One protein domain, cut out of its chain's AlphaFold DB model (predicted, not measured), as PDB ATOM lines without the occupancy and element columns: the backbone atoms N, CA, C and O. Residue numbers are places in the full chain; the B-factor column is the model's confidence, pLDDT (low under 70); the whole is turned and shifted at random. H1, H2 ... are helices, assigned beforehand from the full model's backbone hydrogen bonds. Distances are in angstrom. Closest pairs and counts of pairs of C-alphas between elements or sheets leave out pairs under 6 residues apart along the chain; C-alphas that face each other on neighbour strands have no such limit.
ATOM      1  N   ASN A   2     172.585 190.767 214.823       91.12
ATOM      2  CA  ASN A   2     172.729 189.775 213.756       91.12
ATOM      3  C   ASN A   2     171.390 189.507 213.074       91.12
ATOM      4  O   ASN A   2     170.362 189.380 213.733       91.12
ATOM      5  N   HIS A   3     171.436 189.377 211.759       91.75
ATOM      6  CA  HIS A   3     170.289 189.197 210.893       91.75
ATOM      7  C   HIS A   3     170.417 187.895 210.114       91.75
ATOM      8  O   HIS A   3     171.511 187.384 209.866       91.75
ATOM      9  N   LEU A   4     169.264 187.369 209.725       91.62
ATOM     10  CA  LEU A   4     169.128 186.181 208.907       91.62
ATOM     11  C   LEU A   4     167.971 186.421 207.940       91.62
ATOM     12  O   LEU A   4     166.894 186.842 208.360       91.62
ATOM     13  N   LEU A   5     168.179 186.152 206.656       90.12
ATOM     14  CA  LEU A   5     167.153 186.318 205.632       90.12
ATOM     15  C   LEU A   5     166.775 184.974 205.028       90.12
ATOM     16  O   LEU A   5     167.603 184.072 204.887       90.12
ATOM     17  N   ARG A   6     165.512 184.854 204.620       88.69
ATOM     18  CA  ARG A   6     165.093 183.762 203.743       88.69
ATOM     19  C   ARG A   6     165.706 183.994 202.368       88.69
ATOM     20  O   ARG A   6     165.516 185.064 201.793       88.69
ATOM     21  N   ALA A   7     166.374 182.985 201.815       88.06
ATOM     22  CA  ALA A   7     167.007 183.075 200.501       88.06
ATOM     23  C   ALA A   7     166.003 183.483 199.410       88.06
ATOM     24  O   ALA A   7     166.339 184.278 198.541       88.06
ATOM     25  N   ALA A   8     164.751 183.019 199.512       83.50
ATOM     26  CA  ALA A   8     163.674 183.342 198.573       83.50
ATOM     27  C   ALA A   8     163.293 184.838 198.530       83.50
ATOM     28  O   ALA A   8     162.684 185.278 197.561       83.50
ATOM     29  N   PHE A   9     163.634 185.627 199.558       81.75
ATOM     30  CA  PHE A   9     163.440 187.083 199.538       81.75
ATOM     31  C   PHE A   9     164.606 187.832 198.887       81.75
ATOM     32  O   PHE A   9     164.437 188.972 198.467       81.75
ATOM     33  N   CYS A  10     165.773 187.197 198.795       83.62
ATOM     34  CA  CYS A  10     166.970 187.781 198.197       83.62
ATOM     35  C   CYS A  10     167.166 187.320 196.746       83.62
ATOM     36  O   CYS A  10     167.735 188.049 195.939       83.62
ATOM     37  N   ILE A  11     166.728 186.100 196.419       81.25
ATOM     38  CA  ILE A  11     167.019 185.413 195.162       81.25
ATOM     39  C   ILE A  11     165.762 184.728 194.617       81.25
ATOM     40  O   ILE A  11     165.128 183.917 195.291       81.25
ATOM     41  N   SER A  12     165.458 184.990 193.345       76.31
ATOM     42  CA  SER A  12     164.368 184.345 192.603       76.31
ATOM     43  C   SER A  12     164.841 183.017 191.992       76.31
ATOM     44  O   SER A  12     165.341 182.992 190.866       76.31
ATOM     45  N   SER A  13     164.696 181.904 192.719       72.00
ATOM     46  CA  SER A  13     164.996 180.558 192.202       72.00
ATOM     47  C   SER A  13     163.779 179.638 192.238       72.00
ATOM     48  O   SER A  13     163.113 179.524 193.259       72.00
ATOM     49  N   THR A  14     163.565 178.887 191.162       69.62
ATOM     50  CA  THR A  14     162.574 177.799 191.062       69.62
ATOM     51  C   THR A  14     162.754 176.732 192.144       69.62
ATOM     52  O   THR A  14     161.769 176.194 192.644       69.62
ATOM     53  N   ASP A  15     163.994 176.489 192.577       66.38
ATOM     54  CA  ASP A  15     164.310 175.538 193.656       66.38
ATOM     55  C   ASP A  15     163.869 176.060 195.035       66.38
ATOM     56  O   ASP A  15     163.656 175.291 195.971       66.38
ATOM     57  N   LEU A  16     163.709 177.383 195.159       68.44
ATOM     58  CA  LEU A  16     163.191 178.056 196.349       68.44
ATOM     59  C   LEU A  16     161.669 178.263 196.273       68.44
ATOM     60  O   LEU A  16     161.023 178.324 197.316       68.44
ATOM     61  N   GLU A  17     161.086 178.319 195.070       57.75
ATOM     62  CA  GLU A  17     159.640 178.482 194.846       57.75
ATOM     63  C   GLU A  17     158.817 177.223 195.167       57.75
ATOM     64  O   GLU A  17     157.650 177.336 195.545       57.75
ATOM     65  N   ALA A  18     159.419 176.026 195.102       51.81
ATOM     66  CA  ALA A  18     158.769 174.778 195.528       51.81
ATOM     67  C   ALA A  18     158.423 174.762 197.036       51.81
ATOM     68  O   ALA A  18     157.557 174.008 197.491       51.81
ATOM     69  N   SER A  19     159.072 175.623 197.822       51.62
ATOM     70  CA  SER A  19     158.631 176.040 199.150       51.62
ATOM     71  C   SER A  19     157.876 177.358 199.008       51.62
ATOM     72  O   SER A  19     158.492 178.405 198.855       51.62
ATOM     73  N   SER A  20     156.541 177.319 199.046       52.97
ATOM     74  CA  SER A  20     155.707 178.524 198.974       52.97
ATOM     75  C   SER A  20     156.264 179.634 199.873       52.97
ATOM     76  O   SER A  20     156.548 179.379 201.043       52.97
ATOM     77  N   VAL A  21     156.359 180.867 199.365       58.56
ATOM     78  CA  VAL A  21     156.841 182.063 200.096       58.56
ATOM     79  C   VAL A  21     156.116 182.268 201.445       58.56
ATOM     80  O   VAL A  21     156.624 182.913 202.360       58.56
ATOM     81  N   THR A  22     154.935 181.668 201.581       62.59
ATOM     82  CA  THR A  22     154.058 181.656 202.756       62.59
ATOM     83  C   THR A  22     154.398 180.599 203.816       62.59
ATOM     84  O   THR A  22     153.808 180.626 204.892       62.59
ATOM     85  N   ALA A  23     155.328 179.675 203.559       71.12
ATOM     86  CA  ALA A  23     155.725 178.609 204.480       71.12
ATOM     87  C   ALA A  23     157.142 178.836 205.020       71.12
ATOM     88  O   ALA A  23     157.929 179.595 204.451       71.12
ATOM     89  N   CYS A  24     157.478 178.199 206.141       80.56
ATOM     90  CA  CYS A  24     158.846 178.216 206.648       80.56
ATOM     91  C   CYS A  24     159.803 177.510 205.680       80.56
ATOM     92  O   CYS A  24     159.427 176.484 205.103       80.56
ATOM     93  N   PRO A  25     161.044 178.009 205.532       84.31
ATOM     94  CA  PRO A  25     162.081 177.269 204.835       84.31
ATOM     95  C   PRO A  25     162.287 175.899 205.492       84.31
ATOM     96  O   PRO A  25     162.326 175.789 206.718       84.31
ATOM     97  N   LYS A  26     162.375 174.855 204.669       79.38
ATOM     98  CA  LYS A  26     162.491 173.457 205.109       79.38
ATOM     99  C   LYS A  26     163.935 173.060 205.394       79.38
ATOM    100  O   LYS A  26     164.174 172.167 206.198       79.38
ATOM    101  N   GLU A  27     164.886 173.721 204.741       83.31
ATOM    102  CA  GLU A  27     166.308 173.405 204.842       83.31
ATOM    103  C   GLU A  27     167.127 174.617 205.285       83.31
ATOM    104  O   GLU A  27     166.836 175.759 204.931       83.31
ATOM    105  N   ALA A  28     168.226 174.365 206.002       81.19
ATOM    106  CA  ALA A  28     169.174 175.409 206.397       81.19
ATOM    107  C   ALA A  28     169.770 176.159 205.185       81.19
ATOM    108  O   ALA A  28     170.081 177.345 205.276       81.19
ATOM    109  N   SER A  29     169.889 175.481 204.038       83.31
ATOM    110  CA  SER A  29     170.352 176.022 202.751       83.31
ATOM    111  C   SER A  29     169.459 177.146 202.202       83.31
ATOM    112  O   SER A  29     169.917 177.952 201.389       83.31
ATOM    113  N   GLN A  30     168.210 177.227 202.662       87.25
ATOM    114  CA  GLN A  30     167.221 178.220 202.241       87.25
ATOM    115  C   GLN A  30     167.252 179.496 203.100       87.25
ATOM    116  O   GLN A  30     166.408 180.382 202.938       87.25
ATOM    117  N   TRP A  31     168.239 179.613 203.986       89.69
ATOM    118  CA  TRP A  31     168.555 180.823 204.732       89.69
ATOM    119  C   TRP A  31     169.893 181.411 204.266       89.69
ATOM    120  O   TRP A  31     170.791 180.697 203.795       89.69
ATOM    121  N   SER A  32     170.049 182.725 204.427       91.88
ATOM    122  CA  SER A  32     171.367 183.362 204.402       91.88
ATOM    123  C   SER A  32     172.237 182.815 205.540       91.88
ATOM    124  O   SER A  32     171.751 182.155 206.458       91.88
ATOM    125  N   LYS A  33     173.537 183.112 205.536       93.31
ATOM    126  CA  LYS A  33     174.296 183.059 206.796       93.31
ATOM    127  C   LYS A  33     173.790 184.137 207.748       93.31
ATOM    128  O   LYS A  33     173.133 185.080 207.313       93.31
ATOM    129  N   TRP A  34     174.112 184.004 209.028       94.12
ATOM    130  CA  TRP A  34     173.970 185.110 209.966       94.12
ATOM    131  C   TRP A  34     174.898 186.242 209.537       94.12
ATOM    132  O   TRP A  34     176.077 186.000 209.273       94.12
ATOM    133  N   TRP A  35     174.379 187.459 209.461       94.56
ATOM    134  CA  TRP A  35     175.150 188.623 209.045       94.56
ATOM    135  C   TRP A  35     174.917 189.813 209.962       94.56
ATOM    136  O   TRP A  35     173.861 189.940 210.576       94.56
ATOM    137  N   PRO A 136     171.385 177.119 213.298       89.19
ATOM    138  CA  PRO A 136     172.138 177.446 214.502       89.19
ATOM    139  C   PRO A 136     172.779 178.829 214.411       89.19
ATOM    140  O   PRO A 136     173.322 179.211 213.368       89.19
ATOM    141  N   LYS A 137     172.723 179.583 215.511       86.69
ATOM    142  CA  LYS A 137     173.370 180.889 215.588       86.69
ATOM    143  C   LYS A 137     174.882 180.714 215.445       86.69
ATOM    144  O   LYS A 137     175.510 179.990 216.211       86.69
ATOM    145  N   MET A 138     175.455 181.384 214.452       88.00
ATOM    146  CA  MET A 138     176.886 181.364 214.149       88.00
ATOM    147  C   MET A 138     177.480 182.774 214.249       88.00
ATOM    148  O   MET A 138     176.743 183.758 214.345       88.00
ATOM    149  N   ALA A 139     178.813 182.869 214.210       91.62
ATOM    150  CA  ALA A 139     179.495 184.148 214.040       91.62
ATOM    151  C   ALA A 139     178.988 184.837 212.765       91.62
ATOM    152  O   ALA A 139     178.908 184.212 211.705       91.62
ATOM    153  N   ALA A 140     178.603 186.103 212.902       93.50
ATOM    154  CA  ALA A 140     178.054 186.864 211.798       93.50
ATOM    155  C   ALA A 140     179.152 187.262 210.808       93.50
ATOM    156  O   ALA A 140     180.250 187.648 211.210       93.50
ATOM    157  N   ILE A 141     178.832 187.185 209.518       95.19
ATOM    158  CA  ILE A 141     179.649 187.747 208.434       95.19
ATOM    159  C   ILE A 141     179.102 189.117 208.012       95.19
ATOM    160  O   ILE A 141     178.080 189.572 208.521       95.19
ATOM    161  N   SER A 142     179.764 189.803 207.081       94.31
ATOM    162  CA  SER A 142     179.229 191.060 206.545       94.31
ATOM    163  C   SER A 142     178.023 190.807 205.630       94.31
ATOM    164  O   SER A 142     177.940 189.766 204.970       94.31
ATOM    165  N   HIS A 143     177.099 191.770 205.548       92.50
ATOM    166  CA  HIS A 143     175.967 191.695 204.617       92.50
ATOM    167  C   HIS A 143     176.393 191.389 203.161       92.50
ATOM    168  O   HIS A 143     175.828 190.462 202.579       92.50
ATOM    169  N   PRO A 144     177.412 192.059 202.571       92.62
ATOM    170  CA  PRO A 144     177.876 191.731 201.222       92.62
ATOM    171  C   PRO A 144     178.341 190.280 201.071       92.62
ATOM    172  O   PRO A 144     177.982 189.633 200.094       92.62
ATOM    173  N   MET A 145     179.078 189.743 202.050       94.81
ATOM    174  CA  MET A 145     179.525 188.346 202.011       94.81
ATOM    175  C   MET A 145     178.345 187.371 202.092       94.81
ATOM    176  O   MET A 145     178.326 186.373 201.378       94.81
ATOM    177  N   ALA A 146     177.335 187.662 202.917       93.31
ATOM    178  CA  ALA A 146     176.140 186.823 203.003       93.31
ATOM    179  C   ALA A 146     175.333 186.808 201.699       93.31
ATOM    180  O   ALA A 146     174.803 185.758 201.328       93.31
ATOM    181  N   MET A 147     175.250 187.945 201.003       92.25
ATOM    182  CA  MET A 147     174.598 188.019 199.693       92.25
ATOM    183  C   MET A 147     175.416 187.321 198.601       92.25
ATOM    184  O   MET A 147     174.832 186.620 197.776       92.25
ATOM    185  N   ASP A 148     176.744 187.443 198.621       92.56
ATOM    186  CA  ASP A 148     177.630 186.750 197.678       92.56
ATOM    187  C   ASP A 148     177.560 185.222 197.848       92.56
ATOM    188  O   ASP A 148     177.373 184.495 196.875       92.56
ATOM    189  N   GLU A 149     177.568 184.713 199.084       92.75
ATOM    190  CA  GLU A 149     177.370 183.278 199.337       92.75
ATOM    191  C   GLU A 149     176.012 182.768 198.830       92.75
ATOM    192  O   GLU A 149     175.915 181.650 198.315       92.75
ATOM    193  N   LEU A 150     174.947 183.565 198.976       90.38
ATOM    194  CA  LEU A 150     173.641 183.226 198.412       90.38
ATOM    195  C   LEU A 150     173.702 183.197 196.878       90.38
ATOM    196  O   LEU A 150     173.208 182.245 196.270       90.38
ATOM    197  N   ALA A 151     174.336 184.189 196.253       89.12
ATOM    198  CA  ALA A 151     174.496 184.264 194.802       89.12
ATOM    199  C   ALA A 151     175.279 183.062 194.245       89.12
ATOM    200  O   ALA A 151     174.867 182.459 193.253       89.12
ATOM    201  N   GLN A 152     176.353 182.657 194.927       90.62
ATOM    202  CA  GLN A 152     177.148 181.478 194.578       90.62
ATOM    203  C   GLN A 152     176.366 180.169 194.745       90.62
ATOM    204  O   GLN A 152     176.551 179.240 193.959       90.62
ATOM    205  N   ARG A 153     175.476 180.083 195.745       89.12
ATOM    206  CA  ARG A 153     174.625 178.904 195.981       89.12
ATOM    207  C   ARG A 153     173.519 178.760 194.935       89.12
ATOM    208  O   ARG A 153     173.122 177.639 194.627       89.12
ATOM    209  N   PHE A 154     173.035 179.874 194.386       86.69
ATOM    210  CA  PHE A 154     171.937 179.910 193.417       86.69
ATOM    211  C   PHE A 154     172.339 180.623 192.106       86.69
ATOM    212  O   PHE A 154     171.703 181.605 191.710       86.69
ATOM    213  N   PRO A 155     173.358 180.129 191.377       85.00
ATOM    214  CA  PRO A 155     173.945 180.845 190.241       85.00
ATOM    215  C   PRO A 155     172.961 181.037 189.076       85.00
ATOM    216  O   PRO A 155     172.972 182.071 188.409       85.00
ATOM    217  N   GLU A 156     172.058 180.082 188.843       83.44
ATOM    218  CA  GLU A 156     171.052 180.177 187.774       83.44
ATOM    219  C   GLU A 156     169.986 181.244 188.049       83.44
ATOM    220  O   GLU A 156     169.447 181.861 187.130       83.44
ATOM    221  N   ALA A 157     169.686 181.510 189.319       79.19
ATOM    222  CA  ALA A 157     168.788 182.594 189.692       79.19
ATOM    223  C   ALA A 157     169.426 183.968 189.443       79.19
ATOM    224  O   ALA A 157     168.768 184.872 188.929       79.19
ATOM    225  N   VAL A 158     170.724 184.096 189.722       78.88
ATOM    226  CA  VAL A 158     171.499 185.312 189.440       78.88
ATOM    227  C   VAL A 158     171.555 185.579 187.934       78.88
ATOM    228  O   VAL A 158     171.240 186.685 187.497       78.88
ATOM    229  N   LYS A 159     171.857 184.560 187.117       80.62
ATOM    230  CA  LYS A 159     171.841 184.679 185.647       80.62
ATOM    231  C   LYS A 159     170.485 185.155 185.120       80.62
ATOM    232  O   LYS A 159     170.436 186.056 184.287       80.62
ATOM    233  N   ARG A 160     169.382 184.593 185.633       77.62
ATOM    234  CA  ARG A 160     168.019 185.024 185.273       77.62
ATOM    235  C   ARG A 160     167.747 186.481 185.640       77.62
ATOM    236  O   ARG A 160     167.103 187.178 184.863       77.62
ATOM    237  N   HIS A 161     168.231 186.935 186.794       75.00
ATOM    238  CA  HIS A 161     168.079 188.322 187.226       75.00
ATOM    239  C   HIS A 161     168.825 189.302 186.307       75.00
ATOM    240  O   HIS A 161     168.252 190.303 185.890       75.00
ATOM    241  N   TYR A 162     170.064 188.996 185.916       75.75
ATOM    242  CA  TYR A 162     170.790 189.831 184.953       75.75
ATOM    243  C   TYR A 162     170.126 189.834 183.572       75.75
ATOM    244  O   TYR A 162     169.914 190.905 183.006       75.75
ATOM    245  N   ALA A 163     169.704 188.670 183.071       75.56
ATOM    246  CA  ALA A 163     168.993 188.579 181.796       75.56
ATOM    247  C   ALA A 163     167.670 189.370 181.804       75.56
ATOM    248  O   ALA A 163     167.308 189.982 180.798       75.56
ATOM    249  N   SER A 164     166.942 189.397 182.927       72.62
ATOM    250  CA  SER A 164     165.704 190.176 183.044       72.62
ATOM    251  C   SER A 164     165.962 191.681 183.130       72.62
ATOM    252  O   SER A 164     165.204 192.447 182.533       72.62
ATOM    253  N   ILE A 165     167.042 192.114 183.792       73.94
ATOM    254  CA  ILE A 165     167.484 193.516 183.788       73.94
ATOM    255  C   ILE A 165     167.867 193.952 182.374       73.94
ATOM    256  O   ILE A 165     167.388 194.990 181.921       73.94
ATOM    257  N   GLU A 166     168.675 193.169 181.660       73.12
ATOM    258  CA  GLU A 166     169.065 193.468 180.276       73.12
ATOM    259  C   GLU A 166     167.840 193.567 179.361       73.12
ATOM    260  O   GLU A 166     167.707 194.518 178.589       73.12
ATOM    261  N   LEU A 167     166.889 192.638 179.501       71.12
ATOM    262  CA  LEU A 167     165.632 192.670 178.758       71.12
ATOM    263  C   LEU A 167     164.796 193.914 179.105       71.12
ATOM    264  O   LEU A 167     164.264 194.568 178.208       71.12
ATOM    265  N   ALA A 168     164.692 194.271 180.388       70.62
ATOM    266  CA  ALA A 168     163.953 195.447 180.844       70.62
ATOM    267  C   ALA A 168     164.597 196.752 180.351       70.62
ATOM    268  O   ALA A 168     163.883 197.669 179.930       70.62
ATOM    269  N   GLN A 169     165.929 196.825 180.344       68.94
ATOM    270  CA  GLN A 169     166.706 197.943 179.805       68.94
ATOM    271  C   GLN A 169     166.552 198.054 178.281       68.94
ATOM    272  O   GLN A 169     166.323 199.149 177.764       68.94
ATOM    273  N   ALA A 170     166.572 196.932 177.559       64.44
ATOM    274  CA  ALA A 170     166.300 196.899 176.124       64.44
ATOM    275  C   ALA A 170     164.859 197.343 175.805       64.44
ATOM    276  O   ALA A 170     164.634 198.138 174.892       64.44
ATOM    277  N   GLN A 171     163.874 196.911 176.595       61.41
ATOM    278  CA  GLN A 171     162.474 197.318 176.433       61.41
ATOM    279  C   GLN A 171     162.235 198.794 176.786       61.41
ATOM    280  O   GLN A 171     161.435 199.455 176.121       61.41
ATOM    281  N   THR A 172     162.934 199.347 177.783       58.72
ATOM    282  CA  THR A 172     162.885 200.794 178.076       58.72
ATOM    283  C   THR A 172     163.591 201.622 177.004       58.72
ATOM    284  O   THR A 172     163.099 202.699 176.666       58.72
TER     285      THR A 172
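This is residues 2 to 35 and 136 to 172 of the 190 residues of the protein "Hypothetical protein" of Polarella glacialis (UniProt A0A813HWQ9). Two helices, H3 and the longer H4, meet near their ends at nearly a right angle as an L, and residues 162 to 172 of H4 stick out as an arm from a small body. The body also holds the short helices H1 and H2, with H1 near H3 and H2 touching H1 at a corner, and a long stretch with no named element, residues 18 to 35. The printed part has 71 residues, with four named helices in the order H1, H2, H3, H4 and no named strand; the class is all helix. It is only just loose, close to compact, with a radius of gyration of the C-alphas of 13.6 A, and elongated, spanning 44 by 27 by 17 A.

H4, residues 155 to 172, is 25.9 A long and ends with C-alpha 172 at (162.885, 200.794, 178.076). H3, residues 143 to 153, is 15.5 A long and begins with C-alpha 143 at (175.967, 191.695, 204.617). H1 is residues 7 to 10, 5.2 A, beginning with C-alpha 7 at (167.007, 183.075, 200.501). H2 is residues 14 to 17, 4.8 A.

H4 and H3 are close but not clearly touching, about perpendicular at 77 degrees; their closest C-alphas, Ala 151 and Val 158, are 6.2 A apart. H3 and H1 are also close but not clearly touching, the C-alphas of Ala 7 and Leu 150 being closest at 7.0 A. H1 and H2 only just touch, only at the corner by their link, with 3 pairs of C-alphas within 8 A; the closest are those of Ala 8 and Leu 16, 5.8 A. H1 and H4 are apart. In H3 and H4 every O i to N i+4 pair is within hydrogen-bond range; H1 and H2 are too short for such a pair.

The C-alphas farthest apart, Pro 136 and Thr 172, are 44.2 A apart. Residues 36 to 135 are not printed, and C-alphas 35 and 136 are 12.8 A apart across the cut. The links H1 to H2 and H3 to H4 are tight. The mean pLDDT of the printed part is 80.8; residues 14 to 22 and 169 to 172 are under 70.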